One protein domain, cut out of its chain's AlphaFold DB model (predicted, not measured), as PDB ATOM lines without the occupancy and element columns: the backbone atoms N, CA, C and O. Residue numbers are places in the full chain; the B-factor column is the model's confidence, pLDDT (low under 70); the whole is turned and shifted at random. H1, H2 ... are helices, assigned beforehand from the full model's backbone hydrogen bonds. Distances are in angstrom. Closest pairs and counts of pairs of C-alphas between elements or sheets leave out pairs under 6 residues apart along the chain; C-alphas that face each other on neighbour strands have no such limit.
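What this domain is: This is residues 111 to 193 of the 195 residues of an uncharacterized protein of Yoonia vestfoldensis (UniProt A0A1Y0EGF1). A long arm, residues 176 to 193, of which 176 to 191 belong to helix H5, sticks out from a compact body that holds four shorter helices, H1 to H4, packed mostly crossed. The printed part has 83 residues with five named helices, H1 to H5 in chain order, and no named strand: all helix. It is loose, with a radius of gyration of the C-alphas of 15.5 A, spanning 54 by 26 by 19 A.

Where its parts are: Find C-alpha 173 at (-0.840, -8.866, 24.690); from there H5, residues 173 to 191, runs 27.3 A to C-alpha 191 at (6.720, -16.318, 49.803). H1, residues 111 to 124, runs 19.8 A from (2.440, -10.869, -2.353). Find H2 at 134 to 142, H3 at 148 to 153, H4 at 160 to 168.

How they stand to each other: H5, with residues 174 to 175 alone, only just touches H3, with 3 pairs of C-alphas within 8 A, the closest Val 153 and Glu 175. H3 touches H4, about perpendicular at 84 degrees; their closest C-alphas, Arg 149 and Ala 166, are 4.3 A apart. H1, with residues 114 to 118 alone, touches H2 at 77 degrees, about perpendicular, C-alphas Leu 114 and Arg 136 closest at 6.8 A. Every O i to N i+4 pair is within hydrogen-bond range in H1, H2, H3 and H5; 3 of 5 in H4.

The domain as a whole: The printed part has no cut and no long link. Residues 187 to 193 have pLDDT under 70.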
ATOM      1  N   GLU A 111       3.804 -10.877  -2.911       82.00
ATOM      2  CA  GLU A 111       2.440 -10.869  -2.353       82.00
ATOM      3  C   GLU A 111       2.049 -12.185  -1.689       82.00
ATOM      4  O   GLU A 111       1.444 -12.201  -0.615       82.00
ATOM      5  N   ALA A 112       2.437 -13.300  -2.290       81.12
ATOM      6  CA  ALA A 112       2.134 -14.603  -1.739       81.12
ATOM      7  C   ALA A 112       3.104 -14.957  -0.593       81.12
ATOM      8  O   ALA A 112       2.681 -15.591   0.376       81.12
ATOM      9  N   ILE A 113       4.348 -14.452  -0.607       84.12
ATOM     10  CA  ILE A 113       5.246 -14.490   0.565       84.12
ATOM     11  C   ILE A 113       4.623 -13.736   1.745       84.12
ATOM     12  O   ILE A 113       4.646 -14.230   2.873       84.12
ATOM     13  N   LEU A 114       4.031 -12.562   1.504       89.38
ATOM     14  CA  LEU A 114       3.349 -11.784   2.540       89.38
ATOM     15  C   LEU A 114       2.116 -12.509   3.083       89.38
ATOM     16  O   LEU A 114       1.935 -12.551   4.300       89.38
ATOM     17  N   GLY A 115       1.310 -13.125   2.212       87.44
ATOM     18  CA  GLY A 115       0.190 -13.972   2.627       87.44
ATOM     19  C   GLY A 115       0.648 -15.131   3.517       87.44
ATOM     20  O   GLY A 115       0.121 -15.334   4.611       87.44
ATOM     21  N   TRP A 116       1.711 -15.824   3.111       86.06
ATOM     22  CA  TRP A 116       2.272 -16.927   3.884       86.06
ATOM     23  C   TRP A 116       2.865 -16.467   5.227       86.06
ATOM     24  O   TRP A 116       2.632 -17.109   6.254       86.06
ATOM     25  N   LEU A 117       3.584 -15.337   5.259       88.81
ATOM     26  CA  LEU A 117       4.107 -14.737   6.493       88.81
ATOM     27  C   LEU A 117       2.982 -14.341   7.453       88.81
ATOM     28  O   LEU A 117       3.110 -14.555   8.659       88.81
ATOM     29  N   ALA A 118       1.875 -13.810   6.933       90.94
ATOM     30  CA  ALA A 118       0.694 -13.479   7.722       90.94
ATOM     31  C   ALA A 118       0.075 -14.730   8.362       90.94
ATOM     32  O   ALA A 118      -0.214 -14.742   9.561       90.94
ATOM     33  N   ASP A 119      -0.079 -15.809   7.595       88.31
ATOM     34  CA  ASP A 119      -0.621 -17.073   8.097       88.31
ATOM     35  C   ASP A 119       0.318 -17.773   9.078       88.31
ATOM     36  O   ASP A 119      -0.124 -18.409  10.040       88.31
ATOM     37  N   TRP A 120       1.627 -17.668   8.864       88.50
ATOM     38  CA  TRP A 120       2.627 -18.150   9.808       88.50
ATOM     39  C   TRP A 120       2.566 -17.375  11.127       88.50
ATOM     40  O   TRP A 120       2.524 -17.983  12.197       88.50
ATOM     41  N   TRP A 121       2.500 -16.044  11.052       90.19
ATOM     42  CA  TRP A 121       2.348 -15.171  12.212       90.19
ATOM     43  C   TRP A 121       1.102 -15.526  13.026       90.19
ATOM     44  O   TRP A 121       1.209 -15.750  14.229       90.19
ATOM     45  N   ARG A 122      -0.060 -15.671  12.378       89.25
ATOM     46  CA  ARG A 122      -1.314 -16.056  13.049       89.25
ATOM     47  C   ARG A 122      -1.205 -17.391  13.786       89.25
ATOM     48  O   ARG A 122      -1.752 -17.533  14.874       89.25
ATOM     49  N   ARG A 123      -0.499 -18.367  13.203       86.56
ATOM     50  CA  ARG A 123      -0.361 -19.716  13.776       86.56
ATOM     51  C   ARG A 123       0.682 -19.812  14.880       86.56
ATOM     52  O   ARG A 123       0.504 -20.581  15.819       86.56
ATOM     53  N   HIS A 124       1.788 -19.089  14.747       87.62
ATOM     54  CA  HIS A 124       2.970 -19.317  15.577       87.62
ATOM     55  C   HIS A 124       3.377 -18.116  16.426       87.62
ATOM     56  O   HIS A 124       4.242 -18.269  17.286       87.62
ATOM     57  N   GLY A 125       2.804 -16.935  16.188       86.00
ATOM     58  CA  GLY A 125       3.126 -15.720  16.934       86.00
ATOM     59  C   GLY A 125       4.603 -15.325  16.847       86.00
ATOM     60  O   GLY A 125       5.129 -14.733  17.787       86.00
ATOM     61  N   ARG A 126       5.300 -15.675  15.755       86.94
ATOM     62  CA  ARG A 126       6.717 -15.338  15.527       86.94
ATOM     63  C   ARG A 126       7.054 -15.176  14.050       86.94
ATOM     64  O   ARG A 126       6.331 -15.696  13.202       86.94
ATOM     65  N   CYS A 127       8.173 -14.511  13.756       85.88
ATOM     66  CA  CYS A 127       8.691 -14.398  12.394       85.88
ATOM     67  C   CYS A 127       9.106 -15.769  11.844       85.88
ATOM     68  O   CYS A 127       9.629 -16.619  12.572       85.88
ATOM     69  N   ALA A 128       8.864 -16.001  10.557       81.38
ATOM     70  CA  ALA A 128       9.341 -17.203   9.898       81.38
ATOM     71  C   ALA A 128      10.834 -17.082   9.550       81.38
ATOM     72  O   ALA A 128      11.241 -16.066   8.973       81.38
ATOM     73  N   PRO A 129      11.658 -18.104   9.849       76.00
ATOM     74  CA  PRO A 129      13.088 -18.064   9.556       76.00
ATOM     75  C   PRO A 129      13.375 -17.826   8.068       76.00
ATOM     76  O   PRO A 129      12.828 -18.517   7.213       76.00
ATOM     77  N   GLY A 130      14.252 -16.864   7.770       76.75
ATOM     78  CA  GLY A 130      14.750 -16.592   6.414       76.75
ATOM     79  C   GLY A 130      13.796 -15.835   5.482       76.75
ATOM     80  O   GLY A 130      14.190 -15.520   4.366       76.75
ATOM     81  N   LEU A 131      12.573 -15.522   5.923       79.94
ATOM     82  CA  LEU A 131      11.573 -14.841   5.091       79.94
ATOM     83  C   LEU A 131      11.270 -13.404   5.506       79.94
ATOM     84  O   LEU A 131      10.832 -12.605   4.673       79.94
ATOM     85  N   GLY A 132      11.497 -13.070   6.777       81.69
ATOM     86  CA  GLY A 132      11.360 -11.704   7.261       81.69
ATOM     87  C   GLY A 132      12.438 -10.804   6.665       81.69
ATOM     88  O   GLY A 132      13.624 -11.076   6.821       81.69
ATOM     89  N   THR A 133      12.019  -9.712   6.031       90.19
ATOM     90  CA  THR A 133      12.877  -8.565   5.708       90.19
ATOM     91  C   THR A 133      12.221  -7.301   6.262       90.19
ATOM     92  O   THR A 133      10.998  -7.306   6.453       90.19
ATOM     93  N   PRO A 134      12.979  -6.221   6.521       91.88
ATOM     94  CA  PRO A 134      12.406  -4.958   6.988       91.88
ATOM     95  C   PRO A 134      11.252  -4.459   6.107       91.88
ATOM     96  O   PRO A 134      10.219  -4.031   6.615       91.88
ATOM     97  N   GLU A 135      11.370  -4.596   4.786       91.31
ATOM     98  CA  GLU A 135      10.383  -4.140   3.803       91.31
ATOM     99  C   GLU A 135       9.102  -4.975   3.855       91.31
ATOM    100  O   GLU A 135       7.993  -4.430   3.810       91.31
ATOM    101  N   ARG A 136       9.240  -6.302   3.986       92.19
ATOM    102  CA  ARG A 136       8.098  -7.214   4.121       92.19
ATOM    103  C   ARG A 136       7.385  -6.999   5.449       92.19
ATOM    104  O   ARG A 136       6.161  -6.905   5.463       92.19
ATOM    105  N   THR A 137       8.127  -6.829   6.544       93.81
ATOM    106  CA  THR A 137       7.555  -6.490   7.854       93.81
ATOM    107  C   THR A 137       6.817  -5.153   7.805       93.81
ATOM    108  O   THR A 137       5.661  -5.086   8.221       93.81
ATOM    109  N   ALA A 138       7.419  -4.110   7.224       93.88
ATOM    110  CA  ALA A 138       6.773  -2.810   7.045       93.88
ATOM    111  C   ALA A 138       5.475  -2.930   6.230       93.88
ATOM    112  O   ALA A 138       4.475  -2.274   6.524       93.88
ATOM    113  N   ARG A 139       5.456  -3.801   5.212       94.69
ATOM    114  CA  ARG A 139       4.252  -4.064   4.416       94.69
ATOM    115  C   ARG A 139       3.173  -4.785   5.228       94.69
ATOM    116  O   ARG A 139       2.026  -4.352   5.167       94.69
ATOM    117  N   LEU A 140       3.518  -5.779   6.048       95.00
ATOM    118  CA  LEU A 140       2.568  -6.424   6.969       95.00
ATOM    119  C   LEU A 140       1.980  -5.435   7.994       95.00
ATOM    120  O   LEU A 140       0.790  -5.517   8.304       95.00
ATOM    121  N   ILE A 141       2.786  -4.478   8.471       95.44
ATOM    122  CA  ILE A 141       2.334  -3.398   9.363       95.44
ATOM    123  C   ILE A 141       1.350  -2.472   8.644       95.44
ATOM    124  O   ILE A 141       0.272  -2.198   9.168       95.44
ATOM    125  N   ARG A 142       1.665  -2.034   7.417       94.56
ATOM    126  CA  ARG A 142       0.751  -1.212   6.601       94.56
ATOM    127  C   ARG A 142      -0.566  -1.921   6.286       94.56
ATOM    128  O   ARG A 142      -1.597  -1.267   6.207       94.56
ATOM    129  N   MET A 143      -0.533  -3.244   6.128       91.94
ATOM    130  CA  MET A 143      -1.724  -4.077   5.927       91.94
ATOM    131  C   MET A 143      -2.531  -4.309   7.218       91.94
ATOM    132  O   MET A 143      -3.580  -4.943   7.162       91.94
ATOM    133  N   GLY A 144      -2.050  -3.851   8.379       93.38
ATOM    134  CA  GLY A 144      -2.723  -4.038   9.666       93.38
ATOM    135  C   GLY A 144      -2.709  -5.479  10.183       93.38
ATOM    136  O   GLY A 144      -3.467  -5.811  11.091       93.38
ATOM    137  N   ILE A 145      -1.861  -6.349   9.625       93.62
ATOM    138  CA  ILE A 145      -1.763  -7.763  10.031       93.62
ATOM    139  C   ILE A 145      -1.094  -7.886  11.404       93.62
ATOM    140  O   ILE A 145      -1.436  -8.766  12.197       93.62
ATOM    141  N   LEU A 146      -0.140  -7.000  11.683       93.94
ATOM    142  CA  LEU A 146       0.470  -6.835  12.992       93.94
ATOM    143  C   LEU A 146       0.903  -5.384  13.206       93.94
ATOM    144  O   LEU A 146       1.077  -4.627  12.256       93.94
ATOM    145  N   THR A 147       1.102  -4.995  14.459       94.88
ATOM    146  CA  THR A 147       1.650  -3.683  14.812       94.88
ATOM    147  C   THR A 147       3.179  -3.712  14.862       94.88
ATOM    148  O   THR A 147       3.793  -4.768  15.026       94.88
ATOM    149  N   ALA A 148       3.816  -2.541  14.784       93.75
ATOM    150  CA  ALA A 148       5.268  -2.430  14.943       93.75
ATOM    151  C   ALA A 148       5.749  -2.958  16.313       93.75
ATOM    152  O   ALA A 148       6.791  -3.605  16.403       93.75
ATOM    153  N   ARG A 149       4.953  -2.771  17.379       93.56
ATOM    154  CA  ARG A 149       5.224  -3.358  18.700       93.56
ATOM    155  C   ARG A 149       5.201  -4.884  18.669       93.56
ATOM    156  O   ARG A 149       6.108  -5.517  19.202       93.56
ATOM    157  N   GLN A 150       4.191  -5.473  18.028       92.75
ATOM    158  CA  GLN A 150       4.086  -6.927  17.884       92.75
ATOM    159  C   GLN A 150       5.257  -7.491  17.076       92.75
ATOM    160  O   GLN A 150       5.860  -8.473  17.499       92.75
ATOM    161  N   ALA A 151       5.623  -6.832  15.971       92.88
ATOM    162  CA  ALA A 151       6.785  -7.185  15.161       92.88
ATOM    163  C   ALA A 151       8.065  -7.223  16.006       92.88
ATOM    164  O   ALA A 151       8.791  -8.216  15.984       92.88
ATOM    165  N   ARG A 152       8.303  -6.172  16.801       92.88
ATOM    166  CA  ARG A 152       9.479  -6.051  17.667       92.88
ATOM    167  C   ARG A 152       9.548  -7.171  18.701       92.88
ATOM    168  O   ARG A 152      10.581  -7.816  18.847       92.88
ATOM    169  N   VAL A 153       8.449  -7.425  19.409       90.31
ATOM    170  CA  VAL A 153       8.373  -8.472  20.447       90.31
ATOM    171  C   VAL A 153       8.589  -9.861  19.849       90.31
ATOM    172  O   VAL A 153       9.228 -10.713  20.460       90.31
ATOM    173  N   ALA A 154       8.098 -10.074  18.633       88.12
ATOM    174  CA  ALA A 154       8.230 -11.317  17.891       88.12
ATOM    175  C   ALA A 154       9.525 -11.433  17.065       88.12
ATOM    176  O   ALA A 154       9.654 -12.369  16.269       88.12
ATOM    177  N   ALA A 155      10.461 -10.495  17.251       89.00
ATOM    178  CA  ALA A 155      11.756 -10.432  16.579       89.00
ATOM    179  C   ALA A 155      11.673 -10.445  15.038       89.00
ATOM    180  O   ALA A 155      12.505 -11.051  14.361       89.00
ATOM    181  N   PHE A 156      10.667  -9.781  14.463       91.69
ATOM    182  CA  PHE A 156      10.671  -9.482  13.033       91.69
ATOM    183  C   PHE A 156      11.745  -8.427  12.729       91.69
ATOM    184  O   PHE A 156      11.902  -7.484  13.509       91.69
ATOM    185  N   PRO A 157      12.447  -8.524  11.588       91.56
ATOM    186  CA  PRO A 157      13.289  -7.434  11.107       91.56
ATOM    187  C   PRO A 157      12.436  -6.190  10.859       91.56
ATOM    188  O   PRO A 157      11.420  -6.278  10.170       91.56
ATOM    189  N   LEU A 158      12.837  -5.053  11.421       91.19
ATOM    190  CA  LEU A 158      12.119  -3.782  11.340       91.19
ATOM    191  C   LEU A 158      12.959  -2.734  10.615       91.19
ATOM    192  O   LEU A 158      14.185  -2.780  10.652       91.19
ATOM    193  N   THR A 159      12.285  -1.782   9.971       93.12
ATOM    194  CA  THR A 159      12.936  -0.540   9.536       93.12
ATOM    195  C   THR A 159      13.169   0.366  10.748       93.12
ATOM    196  O   THR A 159      12.442   0.266  11.737       93.12
ATOM    197  N   ASP A 160      14.112   1.309  10.667       93.56
ATOM    198  CA  ASP A 160      14.354   2.279  11.750       93.56
ATOM    199  C   ASP A 160      13.090   3.070  12.117       93.56
ATOM    200  O   ASP A 160      12.823   3.353  13.288       93.56
ATOM    201  N   ARG A 161      12.268   3.384  11.109       93.25
ATOM    202  CA  ARG A 161      10.981   4.061  11.289       93.25
ATOM    203  C   ARG A 161      10.010   3.209  12.103       93.25
ATOM    204  O   ARG A 161       9.370   3.728  13.018       93.25
ATOM    205  N   ASP A 162       9.876   1.929  11.767       91.94
ATOM    206  CA  ASP A 162       8.952   1.036  12.465       91.94
ATOM    207  C   ASP A 162       9.465   0.696  13.873       91.94
ATOM    208  O   ASP A 162       8.679   0.625  14.815       91.94
ATOM    209  N   GLU A 163      10.782   0.582  14.056       93.31
ATOM    210  CA  GLU A 163      11.417   0.421  15.367       93.31
ATOM    211  C   GLU A 163      11.161   1.637  16.274       93.31
ATOM    212  O   GLU A 163      10.834   1.480  17.455       93.31
ATOM    213  N   ALA A 164      11.241   2.856  15.731       91.56
ATOM    214  CA  ALA A 164      10.857   4.066  16.453       91.56
ATOM    215  C   ALA A 164       9.357   4.055  16.799       91.56
ATOM    216  O   ALA A 164       8.986   4.282  17.953       91.56
ATOM    217  N   ALA A 165       8.490   3.706  15.844       89.25
ATOM    218  CA  ALA A 165       7.045   3.623  16.061       89.25
ATOM    219  C   ALA A 165       6.666   2.589  17.138       89.25
ATOM    220  O   ALA A 165       5.783   2.845  17.959       89.25
ATOM    221  N   ALA A 166       7.359   1.448  17.192       91.12
ATOM    222  CA  ALA A 166       7.138   0.403  18.189       91.12
ATOM    223  C   ALA A 166       7.347   0.898  19.632       91.12
ATOM    224  O   ALA A 166       6.711   0.394  20.560       91.12
ATOM    225  N   ARG A 167       8.215   1.890  19.858       89.69
ATOM    226  CA  ARG A 167       8.488   2.434  21.203       89.69
ATOM    227  C   ARG A 167       7.342   3.275  21.752       89.69
ATOM    228  O   ARG A 167       7.164   3.314  22.963       89.69
ATOM    229  N   HIS A 168       6.574   3.906  20.868       90.50
ATOM    230  CA  HIS A 168       5.456   4.781  21.226       90.50
ATOM    231  C   HIS A 168       4.107   4.054  21.275       90.50
ATOM    232  O   HIS A 168       3.107   4.633  21.690       90.50
ATOM    233  N   GLN A 169       4.063   2.791  20.851       89.19
ATOM    234  CA  GLN A 169       2.861   1.967  20.913       89.19
ATOM    235  C   GLN A 169       2.671   1.359  22.312       89.19
ATOM    236  O   GLN A 169       3.660   1.019  22.970       89.19
ATOM    237  N   PRO A 170       1.413   1.184  22.764       88.75
ATOM    238  CA  PRO A 170       1.131   0.513  24.027       88.75
ATOM    239  C   PRO A 170       1.623  -0.948  24.002       88.75
ATOM    240  O   PRO A 170       1.738  -1.535  22.919       88.75
ATOM    241  N   PRO A 171       1.898  -1.552  25.175       87.12
ATOM    242  CA  PRO A 171       2.329  -2.944  25.267       87.12
ATOM    243  C   PRO A 171       1.353  -3.889  24.567       87.12
ATOM    244  O   PRO A 171       0.136  -3.771  24.725       87.12
ATOM    245  N   CYS A 172       1.876  -4.852  23.809       88.06
ATOM    246  CA  CYS A 172       1.022  -5.853  23.177       88.06
ATOM    247  C   CYS A 172       0.658  -6.982  24.158       88.06
ATOM    248  O   CYS A 172       1.312  -7.182  25.181       88.06
ATOM    249  N   ALA A 173      -0.370  -7.774  23.830       84.25
ATOM    250  CA  ALA A 173      -0.840  -8.866  24.690       84.25
ATOM    251  C   ALA A 173       0.267  -9.873  25.064       84.25
ATOM    252  O   ALA A 173       0.289 -10.377  26.184       84.25
ATOM    253  N   ALA A 174       1.214 -10.132  24.154       78.19
ATOM    254  CA  ALA A 174       2.352 -11.009  24.425       78.19
ATOM    255  C   ALA A 174       3.294 -10.431  25.499       78.19
ATOM    256  O   ALA A 174       3.766 -11.174  26.356       78.19
ATOM    257  N   GLU A 175       3.529  -9.116  25.506       81.62
ATOM    258  CA  GLU A 175       4.329  -8.450  26.544       81.62
ATOM    259  C   GLU A 175       3.624  -8.477  27.897       81.62
ATOM    260  O   GLU A 175       4.244  -8.831  28.897       81.62
ATOM    261  N   VAL A 176       2.320  -8.186  27.915       86.44
ATOM    262  CA  VAL A 176       1.502  -8.250  29.135       86.44
ATOM    263  C   VAL A 176       1.521  -9.664  29.725       86.44
ATOM    264  O   VAL A 176       1.638  -9.838  30.937       86.44
ATOM    265  N   GLU A 177       1.470 -10.694  28.880       80.19
ATOM    266  CA  GLU A 177       1.549 -12.086  29.321       80.19
ATOM    267  C   GLU A 177       2.933 -12.453  29.877       80.19
ATOM    268  O   GLU A 177       3.032 -13.132  30.906       80.19
ATOM    269  N   ILE A 178       4.012 -11.989  29.237       80.12
ATOM    270  CA  ILE A 178       5.381 -12.163  29.741       80.12
ATOM    271  C   ILE A 178       5.533 -11.477  31.104       80.12
ATOM    272  O   ILE A 178       6.033 -12.093  32.049       80.12
ATOM    273  N   GLU A 179       5.055 -10.240  31.233       82.69
ATOM    274  CA  GLU A 179       5.073  -9.473  32.478       82.69
ATOM    275  C   GLU A 179       4.280 -10.183  33.585       82.69
ATOM    276  O   GLU A 179       4.783 -10.354  34.701       82.69
ATOM    277  N   ARG A 180       3.080 -10.688  33.271       81.31
ATOM    278  CA  ARG A 180       2.244 -11.463  34.200       81.31
ATOM    279  C   ARG A 180       2.976 -12.699  34.720       81.31
ATOM    280  O   ARG A 180       3.010 -12.931  35.930       81.31
ATOM    281  N   ARG A 181       3.611 -13.476  33.833       76.25
ATOM    282  CA  ARG A 181       4.405 -14.660  34.218       76.25
ATOM    283  C   ARG A 181       5.609 -14.285  35.071       76.25
ATOM    284  O   ARG A 181       5.911 -14.971  36.049       76.25
ATOM    285  N   PHE A 182       6.287 -13.196  34.721       75.62
ATOM    286  CA  PHE A 182       7.437 -12.698  35.463       75.62
ATOM    287  C   PHE A 182       7.051 -12.307  36.895       75.62
ATOM    288  O   PHE A 182       7.677 -12.780  37.847       75.62
ATOM    289  N   ARG A 183       5.964 -11.542  37.058       76.38
ATOM    290  CA  ARG A 183       5.403 -11.174  38.368       76.38
ATOM    291  C   ARG A 183       4.976 -12.398  39.176       76.38
ATOM    292  O   ARG A 183       5.351 -12.512  40.338       76.38
ATOM    293  N   ALA A 184       4.283 -13.355  38.557       75.56
ATOM    294  CA  ALA A 184       3.871 -14.593  39.223       75.56
ATOM    295  C   ALA A 184       5.061 -15.441  39.716       75.56
ATOM    296  O   ALA A 184       4.952 -16.152  40.716       75.56
ATOM    297  N   ARG A 185       6.206 -15.381  39.025       73.19
ATOM    298  CA  ARG A 185       7.442 -16.057  39.442       73.19
ATOM    299  C   ARG A 185       8.136 -15.337  40.600       73.19
ATOM    300  O   ARG A 185       8.611 -16.002  41.517       73.19
ATOM    301  N   LEU A 186       8.187 -14.005  40.580       74.25
ATOM    302  CA  LEU A 186       8.780 -13.224  41.672       74.25
ATOM    303  C   LEU A 186       7.934 -13.283  42.949       74.25
ATOM    304  O   LEU A 186       8.491 -13.462  44.027       74.25
ATOM    305  N   GLY A 187       6.603 -13.247  42.827       67.38
ATOM    306  CA  GLY A 187       5.691 -13.426  43.960       67.38
ATOM    307  C   GLY A 187       5.876 -14.774  44.664       67.38
ATOM    308  O   GLY A 187       5.888 -14.829  45.887       67.38
ATOM    309  N   ARG A 188       6.132 -15.859  43.916       58.47
ATOM    310  CA  ARG A 188       6.436 -17.183  44.500       58.47
ATOM    311  C   ARG A 188       7.785 -17.246  45.220       58.47
ATOM    312  O   ARG A 188       7.904 -17.958  46.210       58.47
ATOM    313  N   ARG A 189       8.793 -16.497  44.758       56.69
ATOM    314  CA  ARG A 189      10.100 -16.399  45.433       56.69
ATOM    315  C   ARG A 189      10.042 -15.586  46.727       56.69
ATOM    316  O   ARG A 189      10.752 -15.926  47.661       56.69
ATOM    317  N   ALA A 190       9.193 -14.562  46.795       55.50
ATOM    318  CA  ALA A 190       9.016 -13.754  48.001       55.50
ATOM    319  C   ALA A 190       8.297 -14.513  49.137       55.50
ATOM    320  O   ALA A 190       8.542 -14.226  50.301       55.50
ATOM    321  N   VAL A 191       7.453 -15.500  48.812       55.44
ATOM    322  CA  VAL A 191       6.720 -16.318  49.803       55.44
ATOM    323  C   VAL A 191       7.523 -17.547  50.267       55.44
ATOM    324  O   VAL A 191       7.315 -18.031  51.371       55.44
ATOM    325  N   GLY A 192       8.472 -18.042  49.462       53.47
ATOM    326  CA  GLY A 192       9.300 -19.218  49.787       53.47
ATOM    327  C   GLY A 192      10.663 -18.923  50.432       53.47
ATOM    328  O   GLY A 192      11.480 -19.830  50.518       53.47
ATOM    329  N   GLY A 193      10.938 -17.670  50.814       47.31
ATOM    330  CA  GLY A 193      12.219 -17.224  51.389       47.31
ATOM    331  C   GLY A 193      12.215 -17.008  52.908       47.31
ATOM    332  O   GLY A 193      13.166 -16.442  53.436       47.31
TER     333      GLY A 193